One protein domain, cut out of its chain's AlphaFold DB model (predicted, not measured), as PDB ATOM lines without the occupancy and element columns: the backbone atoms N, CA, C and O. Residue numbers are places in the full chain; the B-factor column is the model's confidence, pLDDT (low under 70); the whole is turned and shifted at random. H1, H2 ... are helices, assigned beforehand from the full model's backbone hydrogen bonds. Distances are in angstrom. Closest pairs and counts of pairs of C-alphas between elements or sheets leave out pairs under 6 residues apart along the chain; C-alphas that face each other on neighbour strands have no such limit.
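What this domain is: This is residues 21 to 110 of the 136 residues of an uncharacterized protein of Ectothiorhodospiraceae bacterium (UniProt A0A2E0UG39). A long, slender rod of helices is built along H2, its longest helix, with H4 folded back beside H2 and the long helix H5 splaying away from it at a slant. The short helix H1 packs on both H2 and H5, the small H3 packs on the other end of H2, and residues 104 to 110 stick out at one end of the rod while residues 64 to 69 stick out at the other. The printed part has 90 residues with five named helices, H1 to H5 in chain order, and no named strand; the class is all helix. The whole is only just loose, close to extended, with a radius of gyration of the C-alphas of 18.3 A and spans of 64 by 24 by 17 A.

Where its parts are: H2, residues 33 to 62, is 43.2 A long from C-alpha 33 at (50.561, 11.643, 53.850) to C-alpha 62 at (57.878, 18.445, 11.794). Before it comes H1, residues 21 to 28, 10.8 A long, with C-alpha 21 at (42.646, 6.517, 39.331). After H2 come H3, residues 69 to 72, 5.7 A long, and H4, residues 75 to 83, 11.5 A long. H5, residues 85 to 109, is 35.9 A long and ends with C-alpha 109 at (22.969, 10.386, 54.865).

How they stand to each other: H2 is the hub, touching the four other helices. With its residues 47 to 55 alone it touches H4 at a shallow tilt of 6 degrees, opposite ways; their closest C-alphas, of Phe 51 and Ala 80, are 5.9 A apart. H2 and H5 touch through residues 39 to 47 and 85 to 93 alone, at a steep tilt of 39 degrees, opposite ways, with the closest C-alphas, of Val 43 and Ser 88, 5.0 A apart. H1 and H2 form a helical hairpin at a shallow tilt of 19 degrees, and their closest C-alphas, of Ala 26 and Pro 35, are 4.2 A apart. H1 touches residues 92 to 103 of H5 alone, the same way at 37 degrees, a tilt only just steep; the closest C-alphas, of Gly 27 and Phe 96, are 5.0 A apart. H3 touches residues 58 to 62 of H2 alone, with the closest C-alphas, of Ala 71 and Gln 62, 5.7 A apart. H4 and H5 meet only through their link, and H3 and H4 are apart. In H1, H2, H4 and H5 every O i to N i+4 pair is within hydrogen-bond range; H3 is too short for such a pair.

The domain as a whole: The two C-alphas farthest apart, of Asn 66 and Asn 110, are 63.9 A apart. The printed part has no cut, and no link is long. Mean pLDDT of the printed part is 85.2, with residues 30 to 32 and 74 to 77 under 70.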
ATOM      1  N   MET A  21      42.575   7.665  38.423       92.00
ATOM      2  CA  MET A  21      42.646   6.517  39.331       92.00
ATOM      3  C   MET A  21      43.377   6.862  40.633       92.00
ATOM      4  O   MET A  21      42.880   6.561  41.720       92.00
ATOM      5  N   ALA A  22      44.514   7.556  40.547       90.12
ATOM      6  CA  ALA A  22      45.269   7.986  41.720       90.12
ATOM      7  C   ALA A  22      44.454   8.935  42.617       90.12
ATOM      8  O   ALA A  22      44.401   8.741  43.835       90.12
ATOM      9  N   SER A  23      43.759   9.911  42.025       88.88
ATOM     10  CA  SER A  23      42.938  10.895  42.747       88.88
ATOM     11  C   SER A  23      41.702  10.262  43.397       88.88
ATOM     12  O   SER A  23      41.355  10.599  44.533       88.88
ATOM     13  N   LEU A  24      41.072   9.291  42.724       90.00
ATOM     14  CA  LEU A  24      39.969   8.500  43.277       90.00
ATOM     15  C   LEU A  24      40.421   7.725  44.524       90.00
ATOM     16  O   LEU A  24      39.809   7.842  45.592       90.00
ATOM     17  N   VAL A  25      41.536   6.993  44.422       88.31
ATOM     18  CA  VAL A  25      42.102   6.224  45.545       88.31
ATOM     19  C   VAL A  25      42.523   7.154  46.690       88.31
ATOM     20  O   VAL A  25      42.263   6.854  47.862       88.31
ATOM     21  N   ALA A  26      43.117   8.307  46.374       88.19
ATOM     22  CA  ALA A  26      43.516   9.314  47.354       88.19
ATOM     23  C   ALA A  26      42.316   9.857  48.149       88.19
ATOM     24  O   ALA A  26      42.390   9.991  49.374       88.19
ATOM     25  N   GLY A  27      41.188  10.132  47.488       84.00
ATOM     26  CA  GLY A  27      39.977  10.612  48.158       84.00
ATOM     27  C   GLY A  27      39.305   9.545  49.038       84.00
ATOM     28  O   GLY A  27      38.704   9.865  50.076       84.00
ATOM     29  N   TRP A  28      39.451   8.265  48.682       82.75
ATOM     30  CA  TRP A  28      38.891   7.143  49.442       82.75
ATOM     31  C   TRP A  28      39.694   6.787  50.693       82.75
ATOM     32  O   TRP A  28      39.082   6.433  51.705       82.75
ATOM     33  N   LYS A  29      41.017   6.955  50.702       80.00
ATOM     34  CA  LYS A  29      41.832   6.672  51.895       80.00
ATOM     35  C   LYS A  29      41.772   7.788  52.949       80.00
ATOM     36  O   LYS A  29      41.722   8.979  52.644       80.00
ATOM     37  N   SER A  30      41.765   7.390  54.223       67.12
ATOM     38  CA  SER A  30      41.878   8.276  55.390       67.12
ATOM     39  C   SER A  30      43.344   8.419  55.815       67.12
ATOM     40  O   SER A  30      44.028   7.418  55.989       67.12
ATOM     41  N   GLY A  31      43.819   9.656  55.972       68.50
ATOM     42  CA  GLY A  31      45.218   9.996  56.273       68.50
ATOM     43  C   GLY A  31      45.687  11.194  55.441       68.50
ATOM     44  O   GLY A  31      45.070  11.498  54.425       68.50
ATOM     45  N   CYS A  32      46.730  11.910  55.872       67.25
ATOM     46  CA  CYS A  32      47.237  13.098  55.161       67.25
ATOM     47  C   CYS A  32      48.379  12.753  54.185       67.25
ATOM     48  O   CYS A  32      48.341  13.154  53.026       67.25
ATOM     49  N   LEU A  33      49.341  11.930  54.619       81.44
ATOM     50  CA  LEU A  33      50.561  11.643  53.850       81.44
ATOM     51  C   LEU A  33      50.314  10.774  52.607       81.44
ATOM     52  O   LEU A  33      50.809  11.077  51.525       81.44
ATOM     53  N   TRP A  34      49.517   9.709  52.737       84.44
ATOM     54  CA  TRP A  34      49.288   8.769  51.634       84.44
ATOM     55  C   TRP A  34      48.474   9.367  50.470       84.44
ATOM     56  O   TRP A  34      48.877   9.200  49.318       84.44
ATOM     57  N   PRO A  35      47.368  10.102  50.712       85.44
ATOM     58  CA  PRO A  35      46.667  10.803  49.637       85.44
ATOM     59  C   PRO A  35      47.521  11.880  48.973       85.44
ATOM     60  O   PRO A  35      47.443  12.028  47.760       85.44
ATOM     61  N   GLY A  36      48.362  12.585  49.739       86.94
ATOM     62  CA  GLY A  36      49.290  13.574  49.190       86.94
ATOM     63  C   GLY A  36      50.251  12.961  48.172       86.94
ATOM     64  O   GLY A  36      50.355  13.460  47.056       86.94
ATOM     65  N   ALA A  37      50.881  11.830  48.508       89.75
ATOM     66  CA  ALA A  37      51.771  11.119  47.588       89.75
ATOM     67  C   ALA A  37      51.046  10.651  46.312       89.75
ATOM     68  O   ALA A  37      51.560  10.827  45.211       89.75
ATOM     69  N   LEU A  38      49.827  10.115  46.438       89.38
ATOM     70  CA  LEU A  38      49.018   9.706  45.283       89.38
ATOM     71  C   LEU A  38      48.631  10.886  44.382       89.38
ATOM     72  O   LEU A  38      48.658  10.750  43.162       89.38
ATOM     73  N   LEU A  39      48.297  12.040  44.965       89.81
ATOM     74  CA  LEU A  39      47.997  13.248  44.197       89.81
ATOM     75  C   LEU A  39      49.236  13.767  43.473       89.81
ATOM     76  O   LEU A  39      49.132  14.109  42.303       89.81
ATOM     77  N   LEU A  40      50.406  13.761  44.117       91.19
ATOM     78  CA  LEU A  40      51.663  14.130  43.462       91.19
ATOM     79  C   LEU A  40      51.986  13.199  42.288       91.19
ATOM     80  O   LEU A  40      52.379  13.685  41.231       91.19
ATOM     81  N   ILE A  41      51.763  11.890  42.438       92.00
ATOM     82  CA  ILE A  41      51.910  10.921  41.340       92.00
ATOM     83  C   ILE A  41      50.934  11.243  40.203       92.00
ATOM     84  O   ILE A  41      51.334  11.241  39.043       92.00
ATOM     85  N   GLY A  42      49.672  11.555  40.516       90.06
ATOM     86  CA  GLY A  42      48.682  11.949  39.512       90.06
ATOM     87  C   GLY A  42      49.074  13.227  38.770       90.06
ATOM     88  O   GLY A  42      49.062  13.252  37.542       90.06
ATOM     89  N   VAL A  43      49.500  14.259  39.499       91.94
ATOM     90  CA  VAL A  43      49.976  15.525  38.924       91.94
ATOM     91  C   VAL A  43      51.187  15.291  38.028       91.94
ATOM     92  O   VAL A  43      51.204  15.775  36.899       91.94
ATOM     93  N   ALA A  44      52.165  14.511  38.492       91.88
ATOM     94  CA  ALA A  44      53.340  14.160  37.703       91.88
ATOM     95  C   ALA A  44      52.973  13.352  36.449       91.88
ATOM     96  O   ALA A  44      53.570  13.572  35.402       91.88
ATOM     97  N   ALA A  45      51.979  12.460  36.524       92.31
ATOM     98  CA  ALA A  45      51.529  11.667  35.384       92.31
ATOM     99  C   ALA A  45      50.874  12.525  34.290       92.31
ATOM    100  O   ALA A  45      51.210  12.348  33.121       92.31
ATOM    101  N   VAL A  46      49.986  13.466  34.647       90.88
ATOM    102  CA  VAL A  46      49.384  14.405  33.673       90.88
ATOM    103  C   VAL A  46      50.435  15.358  33.119       90.88
ATOM    104  O   VAL A  46      50.480  15.600  31.917       90.88
ATOM    105  N   TRP A  47      51.309  15.878  33.978       92.62
ATOM    106  CA  TRP A  47      52.374  16.773  33.545       92.62
ATOM    107  C   TRP A  47      53.332  16.077  32.566       92.62
ATOM    108  O   TRP A  47      53.604  16.605  31.488       92.62
ATOM    109  N   ALA A  48      53.790  14.866  32.897       89.25
ATOM    110  CA  ALA A  48      54.696  14.097  32.052       89.25
ATOM    111  C   ALA A  48      54.031  13.674  30.739       89.25
ATOM    112  O   ALA A  48      54.665  13.759  29.689       89.25
ATOM    113  N   SER A  49      52.760  13.256  30.767       91.12
ATOM    114  CA  SER A  49      52.042  12.896  29.543       91.12
ATOM    115  C   SER A  49      51.824  14.096  28.626       91.12
ATOM    116  O   SER A  49      51.936  13.957  27.411       91.12
ATOM    117  N   MET A  50      51.567  15.277  29.193       88.38
ATOM    118  CA  MET A  50      51.437  16.520  28.442       88.38
ATOM    119  C   MET A  50      52.774  16.922  27.813       88.38
ATOM    120  O   MET A  50      52.820  17.213  26.623       88.38
ATOM    121  N   PHE A  51      53.871  16.866  28.574       88.19
ATOM    122  CA  PHE A  51      55.203  17.198  28.070       88.19
ATOM    123  C   PHE A  51      55.677  16.229  26.975       88.19
ATOM    124  O   PHE A  51      56.023  16.660  25.876       88.19
ATOM    125  N   ILE A  52      55.642  14.920  27.247       88.88
ATOM    126  CA  ILE A  52      56.070  13.878  26.298       88.88
ATOM    127  C   ILE A  52      55.152  13.858  25.075       88.88
ATOM    128  O   ILE A  52      55.626  13.742  23.947       88.88
ATOM    129  N   GLY A  53      53.839  13.987  25.285       88.44
ATOM    130  CA  GLY A  53      52.864  14.038  24.203       88.44
ATOM    131  C   GLY A  53      53.107  15.224  23.280       88.44
ATOM    132  O   GLY A  53      53.040  15.064  22.062       88.44
ATOM    133  N   SER A  54      53.413  16.400  23.840       87.06
ATOM    134  CA  SER A  54      53.733  17.582  23.044       87.06
ATOM    135  C   SER A  54      55.047  17.404  22.284       87.06
ATOM    136  O   SER A  54      55.039  17.589  21.072       87.06
ATOM    137  N   ASP A  55      56.142  16.983  22.928       87.88
ATOM    138  CA  ASP A  55      57.436  16.776  22.249       87.88
ATOM    139  C   ASP A  55      57.328  15.766  21.093       87.88
ATOM    140  O   ASP A  55      57.698  16.071  19.957       87.88
ATOM    141  N   LEU A  56      56.741  14.589  21.339       88.88
ATOM    142  CA  LEU A  56      56.571  13.568  20.300       88.88
ATOM    143  C   LEU A  56      55.601  14.013  19.199       88.88
ATOM    144  O   LEU A  56      55.851  13.753  18.020       88.88
ATOM    145  N   GLY A  57      54.521  14.706  19.567       87.94
ATOM    146  CA  GLY A  57      53.561  15.260  18.618       87.94
ATOM    147  C   GLY A  57      54.200  16.293  17.689       87.94
ATOM    148  O   GLY A  57      53.976  16.244  16.480       87.94
ATOM    149  N   TYR A  58      55.025  17.198  18.226       86.75
ATOM    150  CA  TYR A  58      55.737  18.198  17.425       86.75
ATOM    151  C   TYR A  58      56.792  17.567  16.527       86.75
ATOM    152  O   TYR A  58      56.831  17.886  15.343       86.75
ATOM    153  N   ARG A  59      57.579  16.609  17.031       87.88
ATOM    154  CA  ARG A  59      58.559  15.877  16.209       87.88
ATOM    155  C   ARG A  59      57.905  15.182  15.020       87.88
ATOM    156  O   ARG A  59      58.408  15.263  13.904       87.88
ATOM    157  N   ALA A  60      56.772  14.520  15.240       87.69
ATOM    158  CA  ALA A  60      56.033  13.875  14.162       87.69
ATOM    159  C   ALA A  60      55.414  14.887  13.192       87.69
ATOM    160  O   ALA A  60      55.369  14.641  11.988       87.69
ATOM    161  N   TRP A  61      54.962  16.035  13.700       88.38
ATOM    162  CA  TRP A  61      54.426  17.102  12.864       88.38
ATOM    163  C   TRP A  61      55.501  17.785  12.017       88.38
ATOM    164  O   TRP A  61      55.243  18.092  10.860       88.38
ATOM    165  N   GLN A  62      56.719  17.933  12.531       88.75
ATOM    166  CA  GLN A  62      57.878  18.445  11.794       88.75
ATOM    167  C   GLN A  62      58.422  17.443  10.764       88.75
ATOM    168  O   GLN A  62      59.056  17.845   9.792       88.75
ATOM    169  N   ALA A  63      58.172  16.145  10.953       88.50
ATOM    170  CA  ALA A  63      58.649  15.086  10.066       88.50
ATOM    171  C   ALA A  63      57.816  14.910   8.780       88.50
ATOM    172  O   ALA A  63      58.176  14.090   7.932       88.50
ATOM    173  N   ILE A  64      56.702  15.635   8.617       90.31
ATOM    174  CA  ILE A  64      55.895  15.554   7.392       90.31
ATOM    175  C   ILE A  64      56.582  16.274   6.220       90.31
ATOM    176  O   ILE A  64      57.306  17.244   6.437       90.31
ATOM    177  N   PRO A  65      56.329  15.870   4.961       87.56
ATOM    178  CA  PRO A  65      56.790  16.628   3.802       87.56
ATOM    179  C   PRO A  65      56.180  18.038   3.783       87.56
ATOM    180  O   PRO A  65      54.961  18.171   3.865       87.56
ATOM    181  N   ASN A  66      57.019  19.067   3.628       86.12
ATOM    182  CA  ASN A  66      56.633  20.487   3.672       86.12
ATOM    183  C   ASN A  66      55.858  20.860   4.956       86.12
ATOM    184  O   ASN A  66      54.672  21.201   4.880       86.12
ATOM    185  N   PRO A  67      56.494  20.782   6.141       84.31
ATOM    186  CA  PRO A  67      55.832  21.112   7.395       84.31
ATOM    187  C   PRO A  67      55.451  22.604   7.430       84.31
ATOM    188  O   PRO A  67      56.239  23.445   6.990       84.31
ATOM    189  N   PRO A  68      54.260  22.956   7.944       85.12
ATOM    190  CA  PRO A  68      53.859  24.351   8.107       85.12
ATOM    191  C   PRO A  68      54.744  25.048   9.149       85.12
ATOM    192  O   PRO A  68      55.217  24.411  10.088       85.12
ATOM    193  N   GLU A  69      54.919  26.368   9.032       84.25
ATOM    194  CA  GLU A  69      55.747  27.159   9.964       84.25
ATOM    195  C   GLU A  69      55.297  27.014  11.429       84.25
ATOM    196  O   GLU A  69      56.117  26.997  12.344       84.25
ATOM    197  N   GLU A  70      53.996  26.807  11.653       81.44
ATOM    198  CA  GLU A  70      53.397  26.554  12.970       81.44
ATOM    199  C   GLU A  70      53.984  25.322  13.685       81.44
ATOM    200  O   GLU A  70      54.004  25.281  14.917       81.44
ATOM    201  N   ALA A  71      54.501  24.336  12.942       79.94
ATOM    202  CA  ALA A  71      55.120  23.135  13.506       79.94
ATOM    203  C   ALA A  71      56.469  23.420  14.193       79.94
ATOM    204  O   ALA A  71      56.941  22.592  14.972       79.94
ATOM    205  N   PHE A  72      57.078  24.583  13.938       80.25
ATOM    206  CA  PHE A  72      58.325  25.039  14.565       80.25
ATOM    207  C   PHE A  72      58.092  26.067  15.681       80.25
ATOM    208  O   PHE A  72      59.036  26.646  16.214       80.25
ATOM    209  N   SER A  73      56.832  26.312  16.050       78.19
ATOM    210  CA  SER A  73      56.500  27.170  17.183       78.19
ATOM    211  C   SER A  73      56.775  26.443  18.506       78.19
ATOM    212  O   SER A  73      55.922  25.724  19.028       78.19
ATOM    213  N   ASP A  74      57.964  26.658  19.076       65.94
ATOM    214  CA  ASP A  74      58.415  26.067  20.354       65.94
ATOM    215  C   ASP A  74      57.650  26.576  21.598       65.94
ATOM    216  O   ASP A  74      57.855  26.101  22.722       65.94
ATOM    217  N   ALA A  75      56.746  27.547  21.432       66.00
ATOM    218  CA  ALA A  75      56.030  28.195  22.533       66.00
ATOM    219  C   ALA A  75      55.159  27.221  23.350       66.00
ATOM    220  O   ALA A  75      54.970  27.397  24.557       66.00
ATOM    221  N   SER A  76      54.640  26.177  22.712       66.62
ATOM    222  CA  SER A  76      53.746  25.188  23.320       66.62
ATOM    223  C   SER A  76      54.467  24.203  24.243       66.62
ATOM    224  O   SER A  76      53.945  23.890  25.311       66.62
ATOM    225  N   VAL A  77      55.673  23.752  23.885       68.88
ATOM    226  CA  VAL A  77      56.478  22.825  24.701       68.88
ATOM    227  C   VAL A  77      56.987  23.538  25.954       68.88
ATOM    228  O   VAL A  77      56.901  22.997  27.059       68.88
ATOM    229  N   MET A  78      57.430  24.792  25.811       72.25
ATOM    230  CA  MET A  78      57.812  25.619  26.960       72.25
ATOM    231  C   MET A  78      56.623  25.945  27.866       72.25
ATOM    232  O   MET A  78      56.718  25.829  29.091       72.25
ATOM    233  N   GLY A  79      55.479  26.284  27.267       71.25
ATOM    234  CA  GLY A  79      54.231  26.487  27.995       71.25
ATOM    235  C   GLY A  79      53.816  25.237  28.770       71.25
ATOM    236  O   GLY A  79      53.469  25.331  29.948       71.25
ATOM    237  N   ALA A  80      53.928  24.058  28.158       72.75
ATOM    238  CA  ALA A  80      53.601  22.799  28.809       72.75
ATOM    239  C   ALA A  80      54.529  22.477  29.989       72.75
ATOM    240  O   ALA A  80      54.055  22.033  31.037       72.75
ATOM    241  N   LEU A  81      55.828  22.759  29.863       74.19
ATOM    242  CA  LEU A  81      56.802  22.509  30.923       74.19
ATOM    243  C   LEU A  81      56.561  23.403  32.152       74.19
ATOM    244  O   LEU A  81      56.552  22.908  33.283       74.19
ATOM    245  N   VAL A  82      56.355  24.706  31.929       74.44
ATOM    246  CA  VAL A  82      56.255  25.715  32.998       74.44
ATOM    247  C   VAL A  82      54.847  25.772  33.584       74.44
ATOM    248  O   VAL A  82      54.680  25.762  34.803       74.44
ATOM    249  N   PHE A  83      53.820  25.790  32.733       77.94
ATOM    250  CA  PHE A  83      52.438  25.961  33.175       77.94
ATOM    251  C   PHE A  83      51.684  24.652  33.352       77.94
ATOM    252  O   PHE A  83      50.670  24.676  34.038       77.94
ATOM    253  N   GLY A  84      52.160  23.518  32.823       77.44
ATOM    254  CA  GLY A  84      51.457  22.227  32.891       77.44
ATOM    255  C   GLY A  84      51.199  21.707  34.307       77.44
ATOM    256  O   GLY A  84      50.257  20.946  34.524       77.44
ATOM    257  N   TRP A  85      51.970  22.160  35.298       85.00
ATOM    258  CA  TRP A  85      51.757  21.838  36.713       85.00
ATOM    259  C   TRP A  85      50.416  22.345  37.244       85.00
ATOM    260  O   TRP A  85      49.746  21.640  37.998       85.00
ATOM    261  N   PHE A  86      50.002  23.548  36.835       86.69
ATOM    262  CA  PHE A  86      48.770  24.172  37.309       86.69
ATOM    263  C   PHE A  86      47.499  23.418  36.868       86.69
ATOM    264  O   PHE A  86      46.750  22.990  37.749       86.69
ATOM    265  N   PRO A  87      47.244  23.163  35.564       84.81
ATOM    266  CA  PRO A  87      46.085  22.388  35.134       84.81
ATOM    267  C   PRO A  87      46.140  20.946  35.656       84.81
ATOM    268  O   PRO A  87      45.096  20.404  36.014       84.81
ATOM    269  N   SER A  88      47.331  20.349  35.799       87.50
ATOM    270  CA  SER A  88      47.486  19.004  36.378       87.50
ATOM    271  C   SER A  88      47.071  18.964  37.854       87.50
ATOM    272  O   SER A  88      46.339  18.067  38.280       87.50
ATOM    273  N   GLY A  89      47.494  19.967  38.632       88.62
ATOM    274  CA  GLY A  89      47.097  20.154  40.025       88.62
ATOM    275  C   GLY A  89      45.596  20.368  40.173       88.62
ATOM    276  O   GLY A  89      44.948  19.659  40.942       88.62
ATOM    277  N   VAL A  90      45.028  21.297  39.399       90.44
ATOM    278  CA  VAL A  90      43.587  21.594  39.415       90.44
ATOM    279  C   VAL A  90      42.771  20.349  39.074       90.44
ATOM    280  O   VAL A  90      41.812  20.046  39.786       90.44
ATOM    281  N   PHE A  91      43.168  19.588  38.052       89.62
ATOM    282  CA  PHE A  91      42.496  18.347  37.669       89.62
ATOM    283  C   PHE A  91      42.457  17.335  38.826       89.62
ATOM    284  O   PHE A  91      41.377  16.898  39.237       89.62
ATOM    285  N   CYS A  92      43.616  17.023  39.415       89.69
ATOM    286  CA  CYS A  92      43.713  16.047  40.504       89.69
ATOM    287  C   CYS A  92      42.970  16.511  41.770       89.69
ATOM    288  O   CYS A  92      42.244  15.731  42.395       89.69
ATOM    289  N   LEU A  93      43.107  17.790  42.138       90.69
ATOM    290  CA  LEU A  93      42.444  18.366  43.311       90.69
ATOM    291  C   LEU A  93      40.924  18.403  43.155       90.69
ATOM    292  O   LEU A  93      40.216  18.136  44.125       90.69
ATOM    293  N   THR A  94      40.417  18.680  41.952       91.50
ATOM    294  CA  THR A  94      38.973  18.690  41.681       91.50
ATOM    295  C   THR A  94      38.379  17.303  41.898       91.50
ATOM    296  O   THR A  94      37.408  17.156  42.639       91.50
ATOM    297  N   ILE A  95      39.000  16.264  41.331       91.25
ATOM    298  CA  ILE A  95      38.551  14.873  41.510       91.25
ATOM    299  C   ILE A  95      38.610  14.479  42.988       91.25
ATOM    300  O   ILE A  95      37.646  13.939  43.534       91.25
ATOM    301  N   PHE A  96      39.718  14.790  43.661       89.56
ATOM    302  CA  PHE A  96      39.874  14.524  45.086       89.56
ATOM    303  C   PHE A  96      38.799  15.215  45.937       89.56
ATOM    304  O   PHE A  96      38.213  14.584  46.822       89.56
ATOM    305  N   ALA A  97      38.511  16.490  45.660       89.50
ATOM    306  CA  ALA A  97      37.492  17.266  46.356       89.50
ATOM    307  C   ALA A  97      36.094  16.673  46.140       89.50
ATOM    308  O   ALA A  97      35.380  16.445  47.117       89.50
ATOM    309  N   VAL A  98      35.736  16.332  44.898       91.38
ATOM    310  CA  VAL A  98      34.457  15.682  44.563       91.38
ATOM    311  C   VAL A  98      34.286  14.387  45.351       91.38
ATOM    312  O   VAL A  98      33.272  14.187  46.019       91.38
ATOM    313  N   VAL A  99      35.305  13.530  45.362       90.25
ATOM    314  CA  VAL A  99      35.281  12.266  46.108       90.25
ATOM    315  C   VAL A  99      35.112  12.495  47.612       90.25
ATOM    316  O   VAL A  99      34.370  11.767  48.279       90.25
ATOM    317  N   ARG A 100      35.787  13.503  48.172       87.25
ATOM    318  CA  ARG A 100      35.654  13.860  49.590       87.25
ATOM    319  C   ARG A 100      34.255  14.378  49.912       87.25
ATOM    320  O   ARG A 100      33.694  13.945  50.916       87.25
ATOM    321  N   VAL A 101      33.684  15.226  49.061       90.44
ATOM    322  CA  VAL A 101      32.310  15.728  49.200       90.44
ATOM    323  C   VAL A 101      31.309  14.577  49.136       90.44
ATOM    324  O   VAL A 101      30.480  14.459  50.033       90.44
ATOM    325  N   ILE A 102      31.437  13.663  48.171       89.94
ATOM    326  CA  ILE A 102      30.584  12.468  48.077       89.94
ATOM    327  C   ILE A 102      30.669  11.638  49.362       89.94
ATOM    328  O   ILE A 102      29.646  11.266  49.933       89.94
ATOM    329  N   LYS A 103      31.878  11.390  49.879       87.56
ATOM    330  CA  LYS A 103      32.051  10.663  51.147       87.56
ATOM    331  C   LYS A 103      31.433  11.392  52.338       87.56
ATOM    332  O   LYS A 103      30.919  10.727  53.235       87.56
ATOM    333  N   LEU A 104      31.498  12.721  52.376       87.75
ATOM    334  CA  LEU A 104      30.840  13.518  53.413       87.75
ATOM    335  C   LEU A 104      29.319  13.391  53.310       87.75
ATOM    336  O   LEU A 104      28.687  13.086  54.316       87.75
ATOM    337  N   ILE A 105      28.753  13.509  52.108       90.56
ATOM    338  CA  ILE A 105      27.314  13.346  51.861       90.56
ATOM    339  C   ILE A 105      26.844  11.946  52.277       90.56
ATOM    340  O   ILE A 105      25.863  11.828  53.003       90.56
ATOM    341  N   ILE A 106      27.566  10.884  51.903       88.69
ATOM    342  CA  ILE A 106      27.219   9.502  52.285       88.69
ATOM    343  C   ILE A 106      27.259   9.313  53.809       88.69
ATOM    344  O   ILE A 106      26.397   8.630  54.362       88.69
ATOM    345  N   ARG A 107      28.238   9.918  54.498       86.12
ATOM    346  CA  ARG A 107      28.328   9.889  55.970       86.12
ATOM    347  C   ARG A 107      27.190  10.653  56.638       86.12
ATOM    348  O   ARG A 107      26.709  10.219  57.675       86.12
ATOM    349  N   TRP A 108      26.781  11.777  56.059       84.75
ATOM    350  CA  TRP A 108      25.654  12.567  56.550       84.75
ATOM    351  C   TRP A 108      24.316  11.862  56.317       84.75
ATOM    352  O   TRP A 108      23.442  11.942  57.170       84.75
ATOM    353  N   ALA A 109      24.167  11.156  55.193       87.69
ATOM    354  CA  ALA A 109      22.969  10.386  54.865       87.69
ATOM    355  C   ALA A 109      22.833   9.105  55.704       87.69
ATOM    356  O   ALA A 109      21.720   8.670  55.979       87.69
ATOM    357  N   ASN A 110      23.955   8.518  56.133       85.62
ATOM    358  CA  ASN A 110      23.997   7.348  57.010       85.62
ATOM    359  C   ASN A 110      24.676   7.699  58.342       85.62
ATOM    360  O   ASN A 110      25.786   7.214  58.605       85.62
TER     361      ASN A 110